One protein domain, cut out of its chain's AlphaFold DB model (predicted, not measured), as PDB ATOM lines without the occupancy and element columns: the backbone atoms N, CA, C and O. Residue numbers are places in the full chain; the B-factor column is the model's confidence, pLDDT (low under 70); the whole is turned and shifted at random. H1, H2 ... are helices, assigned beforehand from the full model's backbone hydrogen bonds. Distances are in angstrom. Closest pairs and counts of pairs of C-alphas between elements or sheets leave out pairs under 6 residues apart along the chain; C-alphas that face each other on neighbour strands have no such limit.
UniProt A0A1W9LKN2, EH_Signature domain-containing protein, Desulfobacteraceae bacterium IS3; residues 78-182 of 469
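AT A GLANCE: This is residues 78 to 182 of the 469 residues of the protein "EH_Signature domain-containing protein" of Desulfobacteraceae bacterium IS3 (UniProt A0A1W9LKN2). Four helices, H1, H3, H4 and H2, make a four-cornered core, with H1 and H3 side by side and H2 and H4 side by side; its H1 to H2 side is looser and crossed. Three short helices extend the chain from there: H5 lies toward one end of the longest axis, H6 is at H4, and H7 leads away from the core, while the link of residues 88 to 101 reaches the other end. The printed part has 105 residues, with seven named helices, H1 to H7 in order along the chain, and no named strand: all helix. It is compact, with a radius of gyration of the C-alphas of 13.7 A and spans of 43 by 32 by 21 A.

IN THESE COORDINATES: The longest helix, H3, runs over residues 118 to 131, 19.9 A from C-alpha 118 at (-32.791, 24.570, 1.872). H4 is residues 138 to 148, 15.3 A. H1 is residues 78 to 87, 14.2 A, from C-alpha 78 at (-21.505, 26.929, 3.693). H2 is residues 102 to 109, H5 158 to 165, H6 167 to 170, and H7 175 to 180, ending at C-alpha 180 (-33.118, 30.190, -25.853).

HOW THE PARTS SIT: H3 and H4 form a helical hairpin and touch at a shallow tilt of 29 degrees, opposite ways; their closest C-alphas, of Arg 121 and Ala 148, are 6.7 A apart. H1 touches H3 at a shallow 17 degrees, the same way, closest at Leu 85 and Leu 127, C-alphas 5.4 A apart. H2 touches H4, the hub, at a shallow 26 degrees, the same way, closest at Lys 102 and Phe 140, C-alphas 7.0 A apart. H1 and H2 are close but not clearly touching. H6 only just touches H4, with 3 pairs of C-alphas within 8 A, closest at Leu 146 and Arg 167, 5.9 A. H6 and H7 touch only at the corner. H5 is near H3 and H4. Each O i to N i+4 pair is within hydrogen-bond range in H1, H2, H3, H4, H5 and H7; H6 is too short for one.

THE WHOLE: The C-alphas of Asp 95 and Ala 154, the two farthest apart, are 43.8 A apart. The printed part has no cut. The link from H1 to H2 is long. Residues 152 and 154 are under pLDDT 70.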
ATOM      1  N   ARG A  78     -20.813  25.635   3.771       93.44
ATOM      2  CA  ARG A  78     -21.505  26.929   3.693       93.44
ATOM      3  C   ARG A  78     -20.523  28.089   3.529       93.44
ATOM      4  O   ARG A  78     -20.818  29.036   2.792       93.44
ATOM      5  N   LEU A  79     -19.388  28.040   4.233       95.94
ATOM      6  CA  LEU A  79     -18.329  29.045   4.129       95.94
ATOM      7  C   LEU A  79     -17.683  29.001   2.742       95.94
ATOM      8  O   LEU A  79     -17.599  30.035   2.084       95.94
ATOM      9  N   LEU A  80     -17.313  27.809   2.265       97.62
ATOM     10  CA  LEU A  80     -16.717  27.622   0.945       97.62
ATOM     11  C   LEU A  80     -17.666  28.051  -0.173       97.62
ATOM     12  O   LEU A  80     -17.240  28.783  -1.055       97.62
ATOM     13  N   LEU A  81     -18.954  27.697  -0.118       96.25
ATOM     14  CA  LEU A  81     -19.933  28.170  -1.103       96.25
ATOM     15  C   LEU A  81     -20.040  29.701  -1.123       96.25
ATOM     16  O   LEU A  81     -20.109  30.278  -2.203       96.25
ATOM     17  N   SER A  82     -20.005  30.368   0.040       95.69
ATOM     18  CA  SER A  82     -19.974  31.841   0.112       95.69
ATOM     19  C   SER A  82     -18.679  32.420  -0.477       95.69
ATOM     20  O   SER A  82     -18.724  33.405  -1.212       95.69
ATOM     21  N   ILE A  83     -17.527  31.790  -0.219       97.56
ATOM     22  CA  ILE A  83     -16.240  32.196  -0.802       97.56
ATOM     23  C   ILE A  83     -16.256  32.013  -2.322       97.56
ATOM     24  O   ILE A  83     -15.922  32.947  -3.040       97.56
ATOM     25  N   TYR A  84     -16.687  30.864  -2.843       97.69
ATOM     26  CA  TYR A  84     -16.778  30.639  -4.288       97.69
ATOM     27  C   TYR A  84     -17.781  31.587  -4.954       97.69
ATOM     28  O   TYR A  84     -17.495  32.121  -6.021       97.69
ATOM     29  N   LEU A  85     -18.915  31.867  -4.310       95.31
ATOM     30  CA  LEU A  85     -19.877  32.860  -4.787       95.31
ATOM     31  C   LEU A  85     -19.254  34.249  -4.972       95.31
ATOM     32  O   LEU A  85     -19.588  34.932  -5.937       95.31
ATOM     33  N   GLU A  86     -18.354  34.661  -4.082       95.69
ATOM     34  CA  GLU A  86     -17.732  35.989  -4.118       95.69
ATOM     35  C   GLU A  86     -16.445  36.038  -4.957       95.69
ATOM     36  O   GLU A  86     -16.163  37.047  -5.607       95.69
ATOM     37  N   TYR A  87     -15.661  34.958  -4.961       96.50
ATOM     38  CA  TYR A  87     -14.287  34.970  -5.462       96.50
ATOM     39  C   TYR A  87     -14.045  34.168  -6.744       96.50
ATOM     40  O   TYR A  87     -13.007  34.362  -7.385       96.50
ATOM     41  N   LEU A  88     -14.982  33.319  -7.181       95.25
ATOM     42  CA  LEU A  88     -14.776  32.484  -8.366       95.25
ATOM     43  C   LEU A  88     -14.563  33.327  -9.636       95.25
ATOM     44  O   LEU A  88     -15.392  34.143 -10.047       95.25
ATOM     45  N   GLY A  89     -13.420  33.106 -10.288       90.38
ATOM     46  CA  GLY A  89     -13.019  33.804 -11.510       90.38
ATOM     47  C   GLY A  89     -12.425  35.201 -11.299       90.38
ATOM     48  O   GLY A  89     -12.120  35.866 -12.291       90.38
ATOM     49  N   ARG A  90     -12.232  35.665 -10.054       94.94
ATOM     50  CA  ARG A  90     -11.465  36.892  -9.803       94.94
ATOM     51  C   ARG A  90      -9.965  36.631  -9.961       94.94
ATOM     52  O   ARG A  90      -9.445  35.616  -9.502       94.94
ATOM     53  N   LYS A  91      -9.250  37.573 -10.586       94.69
ATOM     54  CA  LYS A  91      -7.801  37.445 -10.835       94.69
ATOM     55  C   LYS A  91      -6.991  37.383  -9.537       94.69
ATOM     56  O   LYS A  91      -6.073  36.581  -9.449       94.69
ATOM     57  N   ASP A  92      -7.371  38.170  -8.532       95.38
ATOM     58  CA  ASP A  92      -6.739  38.215  -7.206       95.38
ATOM     59  C   ASP A  92      -7.039  36.983  -6.335       95.38
ATOM     60  O   ASP A  92      -6.399  36.785  -5.302       95.38
ATOM     61  N   ALA A  93      -7.996  36.143  -6.743       96.50
ATOM     62  CA  ALA A  93      -8.326  34.888  -6.075       96.50
ATOM     63  C   ALA A  93      -7.599  33.669  -6.656       96.50
ATOM     64  O   ALA A  93      -7.452  32.662  -5.965       96.50
ATOM     65  N   LYS A  94      -7.122  33.764  -7.904       94.06
ATOM     66  CA  LYS A  94      -6.599  32.632  -8.684       94.06
ATOM     67  C   LYS A  94      -5.446  31.894  -7.995       94.06
ATOM     68  O   LYS A  94      -5.294  30.688  -8.158       94.06
ATOM     69  N   ASP A  95      -4.643  32.606  -7.210       94.19
ATOM     70  CA  ASP A  95      -3.463  32.021  -6.577       94.19
ATOM     71  C   ASP A  95      -3.765  31.212  -5.314       94.19
ATOM     72  O   ASP A  95      -2.952  30.362  -4.943       94.19
ATOM     73  N   TRP A  96      -4.903  31.442  -4.657       95.75
ATOM     74  CA  TRP A  96      -5.213  30.830  -3.361       95.75
ATOM     75  C   TRP A  96      -6.531  30.060  -3.330       95.75
ATOM     76  O   TRP A  96      -6.637  29.100  -2.566       95.75
ATOM     77  N   LEU A  97      -7.508  30.423  -4.160       96.94
ATOM     78  CA  LEU A  97      -8.749  29.678  -4.309       96.94
ATOM     79  C   LEU A  97      -8.562  28.620  -5.405       96.94
ATOM     80  O   LEU A  97      -8.309  28.994  -6.551       96.94
ATOM     81  N   PRO A  98      -8.671  27.316  -5.096       95.75
ATOM     82  CA  PRO A  98      -8.637  26.281  -6.122       95.75
ATOM     83  C   PRO A  98      -9.741  26.479  -7.146       95.75
ATOM     84  O   PRO A  98     -10.833  26.944  -6.805       95.75
ATOM     85  N   ASP A  99      -9.489  26.036  -8.369       95.38
ATOM     86  CA  ASP A  99     -10.549  25.924  -9.355       95.38
ATOM     87  C   ASP A  99     -11.675  25.019  -8.839       95.38
ATOM     88  O   ASP A  99     -11.444  24.056  -8.108       95.38
ATOM     89  N   PHE A 100     -12.912  25.326  -9.229       95.94
ATOM     90  CA  PHE A 100     -14.072  24.496  -8.901       95.94
ATOM     91  C   PHE A 100     -14.134  23.294  -9.863       95.94
ATOM     92  O   PHE A 100     -14.971  23.224 -10.773       95.94
ATOM     93  N   ASP A 101     -13.150  22.409  -9.722       96.00
ATOM     94  CA  ASP A 101     -13.015  21.145 -10.437       96.00
ATOM     95  C   ASP A 101     -13.782  20.016  -9.734       96.00
ATOM     96  O   ASP A 101     -14.527  20.247  -8.781       96.00
ATOM     97  N   LYS A 102     -13.667  18.784 -10.243       95.06
ATOM     98  CA  LYS A 102     -14.456  17.657  -9.735       95.06
ATOM     99  C   LYS A 102     -14.096  17.297  -8.280       95.06
ATOM    100  O   LYS A 102     -15.033  17.249  -7.489       95.06
ATOM    101  N   PRO A 103     -12.817  17.114  -7.888       96.38
ATOM    102  CA  PRO A 103     -12.459  16.847  -6.492       96.38
ATOM    103  C   PRO A 103     -12.940  17.928  -5.519       96.38
ATOM    104  O   PRO A 103     -13.530  17.619  -4.483       96.38
ATOM    105  N   VAL A 104     -12.750  19.207  -5.862       96.62
ATOM    106  CA  VAL A 104     -13.205  20.326  -5.026       96.62
ATOM    107  C   VAL A 104     -14.731  20.349  -4.936       96.62
ATOM    108  O   VAL A 104     -15.285  20.514  -3.847       96.62
ATOM    109  N   ALA A 105     -15.425  20.146  -6.059       96.50
ATOM    110  CA  ALA A 105     -16.880  20.092  -6.087       96.50
ATOM    111  C   ALA A 105     -17.422  18.913  -5.265       96.50
ATOM    112  O   ALA A 105     -18.326  19.124  -4.469       96.50
ATOM    113  N   GLU A 106     -16.866  17.706  -5.388       95.94
ATOM    114  CA  GLU A 106     -17.232  16.538  -4.570       95.94
ATOM    115  C   GLU A 106     -17.040  16.824  -3.078       95.94
ATOM    116  O   GLU A 106     -17.942  16.596  -2.272       95.94
ATOM    117  N   SER A 107     -15.907  17.433  -2.727       95.50
ATOM    118  CA  SER A 107     -15.565  17.813  -1.359       95.50
ATOM    119  C   SER A 107     -16.524  18.855  -0.761       95.50
ATOM    120  O   SER A 107     -16.804  18.814   0.434       95.50
ATOM    121  N   ILE A 108     -17.045  19.794  -1.563       96.00
ATOM    122  CA  ILE A 108     -17.941  20.876  -1.100       96.00
ATOM    123  C   ILE A 108     -19.419  20.495  -1.195       96.00
ATOM    124  O   ILE A 108     -20.220  20.951  -0.382       96.00
ATOM    125  N   LEU A 109     -19.811  19.728  -2.210       96.19
ATOM    126  CA  LEU A 109     -21.202  19.425  -2.562       96.19
ATOM    127  C   LEU A 109     -21.651  18.047  -2.060       96.19
ATOM    128  O   LEU A 109     -22.850  17.827  -1.882       96.19
ATOM    129  N   GLY A 110     -20.707  17.158  -1.753       94.06
ATOM    130  CA  GLY A 110     -20.973  15.800  -1.297       94.06
ATOM    131  C   GLY A 110     -21.463  14.860  -2.403       94.06
ATOM    132  O   GLY A 110     -21.501  15.187  -3.595       94.06
ATOM    133  N   ASN A 111     -21.861  13.662  -1.976       90.44
ATOM    134  CA  ASN A 111     -22.208  12.551  -2.867       90.44
ATOM    135  C   ASN A 111     -23.668  12.551  -3.341       90.44
ATOM    136  O   ASN A 111     -23.987  11.809  -4.268       90.44
ATOM    137  N   SER A 112     -24.529  13.374  -2.739       93.38
ATOM    138  CA  SER A 112     -25.947  13.477  -3.082       93.38
ATOM    139  C   SER A 112     -26.452  14.900  -2.849       93.38
ATOM    140  O   SER A 112     -26.177  15.511  -1.814       93.38
ATOM    141  N   GLY A 113     -27.191  15.431  -3.822       91.12
ATOM    142  CA  GLY A 113     -27.928  16.686  -3.688       91.12
ATOM    143  C   GLY A 113     -29.223  16.557  -2.882       91.12
ATOM    144  O   GLY A 113     -29.742  17.568  -2.412       91.12
ATOM    145  N   GLN A 114     -29.738  15.336  -2.694       90.69
ATOM    146  CA  GLN A 114     -31.003  15.089  -1.986       90.69
ATOM    147  C   GLN A 114     -30.913  15.437  -0.495       90.69
ATOM    148  O   GLN A 114     -31.890  15.881   0.099       90.69
ATOM    149  N   ASP A 115     -29.717  15.320   0.086       89.50
ATOM    150  CA  ASP A 115     -29.475  15.556   1.513       89.50
ATOM    151  C   ASP A 115     -29.238  17.042   1.840       89.50
ATOM    152  O   ASP A 115     -28.877  17.416   2.960       89.50
ATOM    153  N   TRP A 116     -29.372  17.933   0.852       92.12
ATOM    154  CA  TRP A 116     -29.141  19.355   1.060       92.12
ATOM    155  C   TRP A 116     -30.327  20.019   1.745       92.12
ATOM    156  O   TRP A 116     -31.411  20.153   1.184       92.12
ATOM    157  N   HIS A 117     -30.071  20.601   2.913       89.00
ATOM    158  CA  HIS A 117     -31.006  21.551   3.498       89.00
ATOM    159  C   HIS A 117     -31.213  22.774   2.575       89.00
ATOM    160  O   HIS A 117     -30.332  23.170   1.798       89.00
ATOM    161  N   SER A 118     -32.349  23.458   2.734       86.31
ATOM    162  CA  SER A 118     -32.791  24.570   1.872       86.31
ATOM    163  C   SER A 118     -31.736  25.666   1.658       86.31
ATOM    164  O   SER A 118     -31.531  26.126   0.532       86.31
ATOM    165  N   ALA A 119     -31.004  26.055   2.708       86.62
ATOM    166  CA  ALA A 119     -29.961  27.080   2.606       86.62
ATOM    167  C   ALA A 119     -28.764  26.677   1.718       86.62
ATOM    168  O   ALA A 119     -28.264  27.520   0.973       86.62
ATOM    169  N   ARG A 120     -28.326  25.409   1.743       91.00
ATOM    170  CA  ARG A 120     -27.217  24.912   0.912       91.00
ATOM    171  C   ARG A 120     -27.676  24.818  -0.530       91.00
ATOM    172  O   ARG A 120     -27.017  25.381  -1.396       91.00
ATOM    173  N   ARG A 121     -28.856  24.229  -0.763       92.62
ATOM    174  CA  ARG A 121     -29.510  24.200  -2.078       92.62
ATOM    175  C   ARG A 121     -29.550  25.597  -2.701       92.62
ATOM    176  O   ARG A 121     -29.038  25.786  -3.795       92.62
ATOM    177  N   ARG A 122     -30.027  26.605  -1.961       90.75
ATOM    178  CA  ARG A 122     -30.048  28.005  -2.420       90.75
ATOM    179  C   ARG A 122     -28.657  28.544  -2.770       90.75
ATOM    180  O   ARG A 122     -28.515  29.178  -3.809       90.75
ATOM    181  N   GLN A 123     -27.646  28.330  -1.928       93.25
ATOM    182  CA  GLN A 123     -26.285  28.809  -2.203       93.25
ATOM    183  C   GLN A 123     -25.684  28.162  -3.453       93.25
ATOM    184  O   GLN A 123     -25.061  28.858  -4.251       93.25
ATOM    185  N   VAL A 124     -25.895  26.860  -3.650       96.25
ATOM    186  CA  VAL A 124     -25.411  26.150  -4.840       96.25
ATOM    187  C   VAL A 124     -26.143  26.631  -6.097       96.25
ATOM    188  O   VAL A 124     -25.506  26.871  -7.119       96.25
ATOM    189  N   THR A 125     -27.455  26.863  -6.018       96.25
ATOM    190  CA  THR A 125     -28.236  27.437  -7.123       96.25
ATOM    191  C   THR A 125     -27.761  28.844  -7.489       96.25
ATOM    192  O   THR A 125     -27.566  29.149  -8.664       96.25
ATOM    193  N   LEU A 126     -27.501  29.697  -6.494       95.00
ATOM    194  CA  LEU A 126     -26.911  31.020  -6.723       95.00
ATOM    195  C   LEU A 126     -25.517  30.915  -7.344       95.00
ATOM    196  O   LEU A 126     -25.190  31.693  -8.237       95.00
ATOM    197  N   LEU A 127     -24.704  29.952  -6.898       96.44
ATOM    198  CA  LEU A 127     -23.368  29.726  -7.442       96.44
ATOM    199  C   LEU A 127     -23.472  29.387  -8.928       96.44
ATOM    200  O   LEU A 127     -22.801  30.022  -9.740       96.44
ATOM    201  N   PHE A 128     -24.368  28.462  -9.279       97.81
ATOM    202  CA  PHE A 128     -24.657  28.072 -10.656       97.81
ATOM    203  C   PHE A 128     -25.069  29.262 -11.530       97.81
ATOM    204  O   PHE A 128     -24.454  29.476 -12.574       97.81
ATOM    205  N   PHE A 129     -26.053  30.062 -11.104       97.50
ATOM    206  CA  PHE A 129     -26.529  31.199 -11.899       97.50
ATOM    207  C   PHE A 129     -25.479  32.310 -12.037       97.50
ATOM    208  O   PHE A 129     -25.258  32.818 -13.141       97.50
ATOM    209  N   ASN A 130     -24.780  32.655 -10.952       96.50
ATOM    210  CA  ASN A 130     -23.813  33.754 -10.949       96.50
ATOM    211  C   ASN A 130     -22.534  33.418 -11.719       96.50
ATOM    212  O   ASN A 130     -21.978  34.289 -12.385       96.50
ATOM    213  N   HIS A 131     -22.079  32.164 -11.667       96.06
ATOM    214  CA  HIS A 131     -20.787  31.748 -12.226       96.06
ATOM    215  C   HIS A 131     -20.901  30.744 -13.372       96.06
ATOM    216  O   HIS A 131     -19.931  30.060 -13.701       96.06
ATOM    217  N   PHE A 132     -22.060  30.682 -14.027       95.69
ATOM    218  CA  PHE A 132     -22.287  29.789 -15.158       95.69
ATOM    219  C   PHE A 132     -21.156  29.856 -16.206       95.69
ATOM    220  O   PHE A 132     -20.690  30.931 -16.614       95.69
ATOM    221  N   GLY A 133     -20.698  28.676 -16.629       91.94
ATOM    222  CA  GLY A 133     -19.599  28.510 -17.580       91.94
ATOM    223  C   GLY A 133     -18.193  28.781 -17.026       91.94
ATOM    224  O   GLY A 133     -17.254  28.795 -17.815       91.94
ATOM    225  N   ARG A 134     -18.020  29.014 -15.713       92.38
ATOM    226  CA  ARG A 134     -16.695  29.137 -15.060       92.38
ATOM    227  C   ARG A 134     -16.239  27.880 -14.314       92.38
ATOM    228  O   ARG A 134     -15.147  27.869 -13.761       92.38
ATOM    229  N   PHE A 135     -17.071  26.847 -14.259       92.69
ATOM    230  CA  PHE A 135     -16.754  25.602 -13.561       92.69
ATOM    231  C   PHE A 135     -15.920  24.678 -14.448       92.69
ATOM    232  O   PHE A 135     -16.224  24.538 -15.633       92.69
ATOM    233  N   HIS A 136     -14.939  23.982 -13.867       93.19
ATOM    234  CA  HIS A 136     -14.221  22.896 -14.549       93.19
ATOM    235  C   HIS A 136     -14.935  21.540 -14.403       93.19
ATOM    236  O   HIS A 136     -14.609  20.593 -15.114       93.19
ATOM    237  N   ALA A 137     -15.957  21.452 -13.544       92.88
ATOM    238  CA  ALA A 137     -16.836  20.286 -13.412       92.88
ATOM    239  C   ALA A 137     -18.338  20.643 -13.519       92.88
ATOM    240  O   ALA A 137     -19.114  20.336 -12.609       92.88
ATOM    241  N   PRO A 138     -18.791  21.284 -14.618       94.44
ATOM    242  CA  PRO A 138     -20.176  21.744 -14.743       94.44
ATOM    243  C   PRO A 138     -21.186  20.591 -14.676       94.44
ATOM    244  O   PRO A 138     -22.221  20.729 -14.032       94.44
ATOM    245  N   SER A 139     -20.877  19.432 -15.267       96.00
ATOM    246  CA  SER A 139     -21.772  18.266 -15.258       96.00
ATOM    247  C   SER A 139     -22.018  17.719 -13.852       96.00
ATOM    248  O   SER A 139     -23.138  17.319 -13.546       96.00
ATOM    249  N   PHE A 140     -21.002  17.742 -12.982       96.81
ATOM    250  CA  PHE A 140     -21.143  17.292 -11.596       96.81
ATOM    251  C   PHE A 140     -22.057  18.233 -10.800       96.81
ATOM    252  O   PHE A 140     -23.001  17.782 -10.157       96.81
ATOM    253  N   LEU A 141     -21.829  19.548 -10.905       96.75
ATOM    254  CA  LEU A 141     -22.687  20.560 -10.283       96.75
ATOM    255  C   LEU A 141     -24.148  20.435 -10.753       96.75
ATOM    256  O   LEU A 141     -25.062  20.447  -9.931       96.75
ATOM    257  N   CYS A 142     -24.362  20.276 -12.063       97.38
ATOM    258  CA  CYS A 142     -25.688  20.072 -12.643       97.38
ATOM    259  C   CYS A 142     -26.363  18.808 -12.095       97.38
ATOM    260  O   CYS A 142     -27.506  18.889 -11.660       97.38
ATOM    261  N   ALA A 143     -25.664  17.668 -12.043       97.12
ATOM    262  CA  ALA A 143     -26.210  16.422 -11.498       97.12
ATOM    263  C   ALA A 143     -26.682  16.584 -10.043       97.12
ATOM    264  O   ALA A 143     -27.799  16.197  -9.702       97.12
ATOM    265  N   ARG A 144     -25.879  17.249  -9.205       97.00
ATOM    266  CA  ARG A 144     -26.248  17.538  -7.814       97.00
ATOM    267  C   ARG A 144     -27.465  18.461  -7.701       97.00
ATOM    268  O   ARG A 144     -28.321  18.245  -6.849       97.00
ATOM    269  N   LEU A 145     -27.580  19.470  -8.565       96.94
ATOM    270  CA  LEU A 145     -28.763  20.336  -8.607       96.94
ATOM    271  C   LEU A 145     -30.010  19.579  -9.089       96.94
ATOM    272  O   LEU A 145     -31.081  19.757  -8.517       96.94
ATOM    273  N   LEU A 146     -29.889  18.690 -10.077       96.88
ATOM    274  CA  LEU A 146     -31.002  17.841 -10.516       96.88
ATOM    275  C   LEU A 146     -31.532  16.962  -9.375       96.88
ATOM    276  O   LEU A 146     -32.744  16.873  -9.188       96.88
ATOM    277  N   GLU A 147     -30.633  16.364  -8.590       96.00
ATOM    278  CA  GLU A 147     -30.971  15.591  -7.389       96.00
ATOM    279  C   GLU A 147     -31.648  16.463  -6.319       96.00
ATOM    280  O   GLU A 147     -32.705  16.099  -5.807       96.00
ATOM    281  N   ALA A 148     -31.086  17.640  -6.021       94.69
ATOM    282  CA  ALA A 148     -31.581  18.549  -4.979       94.69
ATOM    283  C   ALA A 148     -32.977  19.136  -5.256       94.69
ATOM    284  O   ALA A 148     -33.656  19.600  -4.335       94.69
ATOM    285  N   TYR A 149     -33.395  19.149  -6.523       94.69
ATOM    286  CA  TYR A 149     -34.703  19.636  -6.967       94.69
ATOM    287  C   TYR A 149     -35.648  18.507  -7.419       94.69
ATOM    288  O   TYR A 149     -36.697  18.789  -8.005       94.69
ATOM    289  N   ASN A 150     -35.304  17.241  -7.153       90.38
ATOM    290  CA  ASN A 150     -36.095  16.084  -7.585       90.38
ATOM    291  C   ASN A 150     -37.465  15.983  -6.884       90.38
ATOM    292  O   ASN A 150     -38.412  15.471  -7.474       90.38
ATOM    293  N   SER A 151     -37.583  16.520  -5.671       71.25
ATOM    294  CA  SER A 151     -38.824  16.618  -4.897       71.25
ATOM    295  C   SER A 151     -38.921  18.019  -4.287       71.25
ATOM    296  O   SER A 151     -38.248  18.309  -3.300       71.25
ATOM    297  N   ALA A 152     -39.693  18.913  -4.910       68.75
ATOM    298  CA  ALA A 152     -40.056  20.188  -4.289       68.75
ATOM    299  C   ALA A 152     -41.348  20.022  -3.493       68.75
ATOM    300  O   ALA A 152     -42.282  19.366  -3.959       68.75
ATOM    301  N   ASP A 153     -41.402  20.651  -2.325       71.56
ATOM    302  CA  ASP A 153     -42.581  20.622  -1.469       71.56
ATOM    303  C   ASP A 153     -43.582  21.701  -1.895       71.56
ATOM    304  O   ASP A 153     -43.224  22.754  -2.425       71.56
ATOM    305  N   ALA A 154     -44.872  21.485  -1.626       66.06
ATOM    306  CA  ALA A 154     -45.915  22.466  -1.952       66.06
ATOM    307  C   ALA A 154     -45.703  23.832  -1.259       66.06
ATOM    308  O   ALA A 154     -46.153  24.864  -1.765       66.06
ATOM    309  N   THR A 155     -45.001  23.825  -0.122       75.38
ATOM    310  CA  THR A 155     -44.649  24.986   0.706       75.38
ATOM    311  C   THR A 155     -43.403  25.731   0.222       75.38
ATOM    312  O   THR A 155     -43.101  26.803   0.749       75.38
ATOM    313  N   ASP A 156     -42.683  25.201  -0.773       82.19
ATOM    314  CA  ASP A 156     -41.495  25.854  -1.310       82.19
ATOM    315  C   ASP A 156     -41.848  27.187  -2.011       82.19
ATOM    316  O   ASP A 156     -42.921  27.323  -2.618       82.19
ATOM    317  N   PRO A 157     -40.936  28.181  -1.985       86.25
ATOM    318  CA  PRO A 157     -41.089  29.420  -2.742       86.25
ATOM    319  C   PRO A 157     -41.353  29.162  -4.227       86.25
ATOM    320  O   PRO A 157     -40.887  28.171  -4.791       86.25
ATOM    321  N   ASN A 158     -42.041  30.095  -4.887       87.62
ATOM    322  CA  ASN A 158     -42.454  29.913  -6.276       87.62
ATOM    323  C   ASN A 158     -41.282  29.566  -7.212       87.62
ATOM    324  O   ASN A 158     -41.386  28.619  -7.986       87.62
ATOM    325  N   ASP A 159     -40.148  30.252  -7.065       88.81
ATOM    326  CA  ASP A 159     -38.944  30.016  -7.867       88.81
ATOM    327  C   ASP A 159     -38.399  28.590  -7.695       88.81
ATOM    328  O   ASP A 159     -38.008  27.947  -8.665       88.81
ATOM    329  N   VAL A 160     -38.439  28.048  -6.473       90.56
ATOM    330  CA  VAL A 160     -37.990  26.677  -6.171       90.56
ATOM    331  C   VAL A 160     -38.888  25.650  -6.855       90.56
ATOM    332  O   VAL A 160     -38.380  24.679  -7.421       90.56
ATOM    333  N   ARG A 161     -40.204  25.885  -6.869       90.62
ATOM    334  CA  ARG A 161     -41.155  25.031  -7.593       90.62
ATOM    335  C   ARG A 161     -40.919  25.100  -9.100       90.62
ATOM    336  O   ARG A 161     -40.833  24.058  -9.748       90.62
ATOM    337  N   THR A 162     -40.722  26.300  -9.648       93.25
ATOM    338  CA  THR A 162     -40.376  26.501 -11.064       93.25
ATOM    339  C   THR A 162     -39.102  25.750 -11.444       93.25
ATOM    340  O   THR A 162     -39.080  25.031 -12.447       93.25
ATOM    341  N   TRP A 163     -38.052  25.858 -10.625       94.81
ATOM    342  CA  TRP A 163     -36.798  25.144 -10.847       94.81
ATOM    343  C   TRP A 163     -36.959  23.633 -10.733       94.81
ATOM    344  O   TRP A 163     -36.370  22.927 -11.537       94.81
ATOM    345  N   SER A 164     -37.783  23.124  -9.816       94.12
ATOM    346  CA  SER A 164     -38.075  21.689  -9.718       94.12
ATOM    347  C   SER A 164     -38.761  21.145 -10.969       94.12
ATOM    348  O   SER A 164     -38.308  20.137 -11.519       94.12
ATOM    349  N   VAL A 165     -39.772  21.853 -11.485       93.56
ATOM    350  CA  VAL A 165     -40.476  21.483 -12.724       93.56
ATOM    351  C   VAL A 165     -39.548  21.554 -13.941       93.56
ATOM    352  O   VAL A 165     -39.563  20.663 -14.785       93.56
ATOM    353  N   SER A 166     -38.704  22.584 -14.020       95.00
ATOM    354  CA  SER A 166     -37.854  22.858 -15.191       95.00
ATOM    355  C   SER A 166     -36.401  22.392 -15.037       95.00
ATOM    356  O   SER A 166     -35.544  22.777 -15.838       95.00
ATOM    357  N   ARG A 167     -36.094  21.572 -14.021       95.19
ATOM    358  CA  ARG A 167     -34.714  21.260 -13.602       95.19
ATOM    359  C   ARG A 167     -33.852  20.690 -14.722       95.19
ATOM    360  O   ARG A 167     -32.714  21.116 -14.875       95.19
ATOM    361  N   GLY A 168     -34.414  19.789 -15.534       95.25
ATOM    362  CA  GLY A 168     -33.709  19.157 -16.656       95.25
ATOM    363  C   GLY A 168     -33.293  20.144 -17.748       95.25
ATOM    364  O   GLY A 168     -32.291  19.933 -18.423       95.25
ATOM    365  N   THR A 169     -34.030  21.248 -17.888       95.94
ATOM    366  CA  THR A 169     -33.729  22.304 -18.858       95.94
ATOM    367  C   THR A 169     -32.757  23.331 -18.277       95.94
ATOM    368  O   THR A 169     -31.822  23.735 -18.962       95.94
ATOM    369  N   ILE A 170     -32.962  23.752 -17.022       96.50
ATOM    370  CA  ILE A 170     -32.165  24.807 -16.372       96.50
ATOM    371  C   ILE A 170     -30.784  24.286 -15.965       96.50
ATOM    372  O   ILE A 170     -29.766  24.873 -16.333       96.50
ATOM    373  N   PHE A 171     -30.738  23.189 -15.204       97.06
ATOM    374  CA  PHE A 171     -29.514  22.654 -14.607       97.06
ATOM    375  C   PHE A 171     -28.814  21.699 -15.570       97.06
ATOM    376  O   PHE A 171     -28.667  20.503 -15.325       97.06
ATOM    377  N   HIS A 172     -28.383  22.263 -16.693       96.75
ATOM    378  CA  HIS A 172     -27.644  21.574 -17.739       96.75
ATOM    379  C   HIS A 172     -26.461  22.445 -18.204       96.75
ATOM    380  O   HIS A 172     -26.589  23.673 -18.230       96.75
ATOM    381  N   PRO A 173     -25.315  21.867 -18.625       94.81
ATOM    382  CA  PRO A 173     -24.201  22.643 -19.187       94.81
ATOM    383  C   PRO A 173     -24.570  23.488 -20.419       94.81
ATOM    384  O   PRO A 173     -23.947  24.514 -20.669       94.81
ATOM    385  N   SER A 174     -25.613  23.088 -21.149       95.38
ATOM    386  CA  SER A 174     -26.221  23.842 -22.263       95.38
ATOM    387  C   SER A 174     -27.545  24.514 -21.878       95.38
ATOM    388  O   SER A 174     -28.358  24.806 -22.746       95.38
ATOM    389  N   GLY A 175     -27.807  24.725 -20.585       96.38
ATOM    390  CA  GLY A 175     -29.079  25.262 -20.088       96.38
ATOM    391  C   GLY A 175     -29.519  26.556 -20.788       96.38
ATOM    392  O   GLY A 175     -30.618  26.580 -21.342       96.38
ATOM    393  N   PRO A 176     -28.669  27.600 -20.870       96.94
ATOM    394  CA  PRO A 176     -29.014  28.835 -21.571       96.94
ATOM    395  C   PRO A 176     -29.395  28.626 -23.043       96.94
ATOM    396  O   PRO A 176     -30.366  29.211 -23.511       96.94
ATOM    397  N   GLU A 177     -28.682  27.755 -23.757       95.81
ATOM    398  CA  GLU A 177     -28.972  27.417 -25.158       95.81
ATOM    399  C   GLU A 177     -30.275  26.614 -25.302       95.81
ATOM    400  O   GLU A 177     -31.057  26.813 -26.227       95.81
ATOM    401  N   ASN A 178     -30.551  25.699 -24.374       95.62
ATOM    402  CA  ASN A 178     -31.787  24.921 -24.387       95.62
ATOM    403  C   ASN A 178     -33.015  25.809 -24.142       95.62
ATOM    404  O   ASN A 178     -34.059  25.608 -24.762       95.62
ATOM    405  N   ILE A 179     -32.887  26.801 -23.258       96.94
ATOM    406  CA  ILE A 179     -33.953  27.765 -22.972       96.94
ATOM    407  C   ILE A 179     -34.131  28.741 -24.140       96.94
ATOM    408  O   ILE A 179     -35.268  29.034 -24.512       96.94
ATOM    409  N   SER A 180     -33.043  29.211 -24.762       96.19
ATOM    410  CA  SER A 180     -33.118  30.190 -25.853       96.19
ATOM    411  C   SER A 180     -33.873  29.682 -27.077       96.19
ATOM    412  O   SER A 180     -34.478  30.487 -27.771       96.19
ATOM    413  N   LYS A 181     -33.899  28.367 -27.326       93.25
ATOM    414  CA  LYS A 181     -34.666  27.748 -28.426       93.25
ATOM    415  C   LYS A 181     -36.176  27.993 -28.338       93.25
ATOM    416  O   LYS A 181     -36.888  27.785 -29.312       93.25
ATOM    417  N   GLN A 182     -36.677  28.415 -27.177       90.06
ATOM    418  CA  GLN A 182     -38.075  28.814 -26.992       90.06
ATOM    419  C   GLN A 182     -38.308  30.311 -27.221       90.06
ATOM    420  O   GLN A 182     -39.451  30.770 -27.154       90.06
TER     421      GLN A 182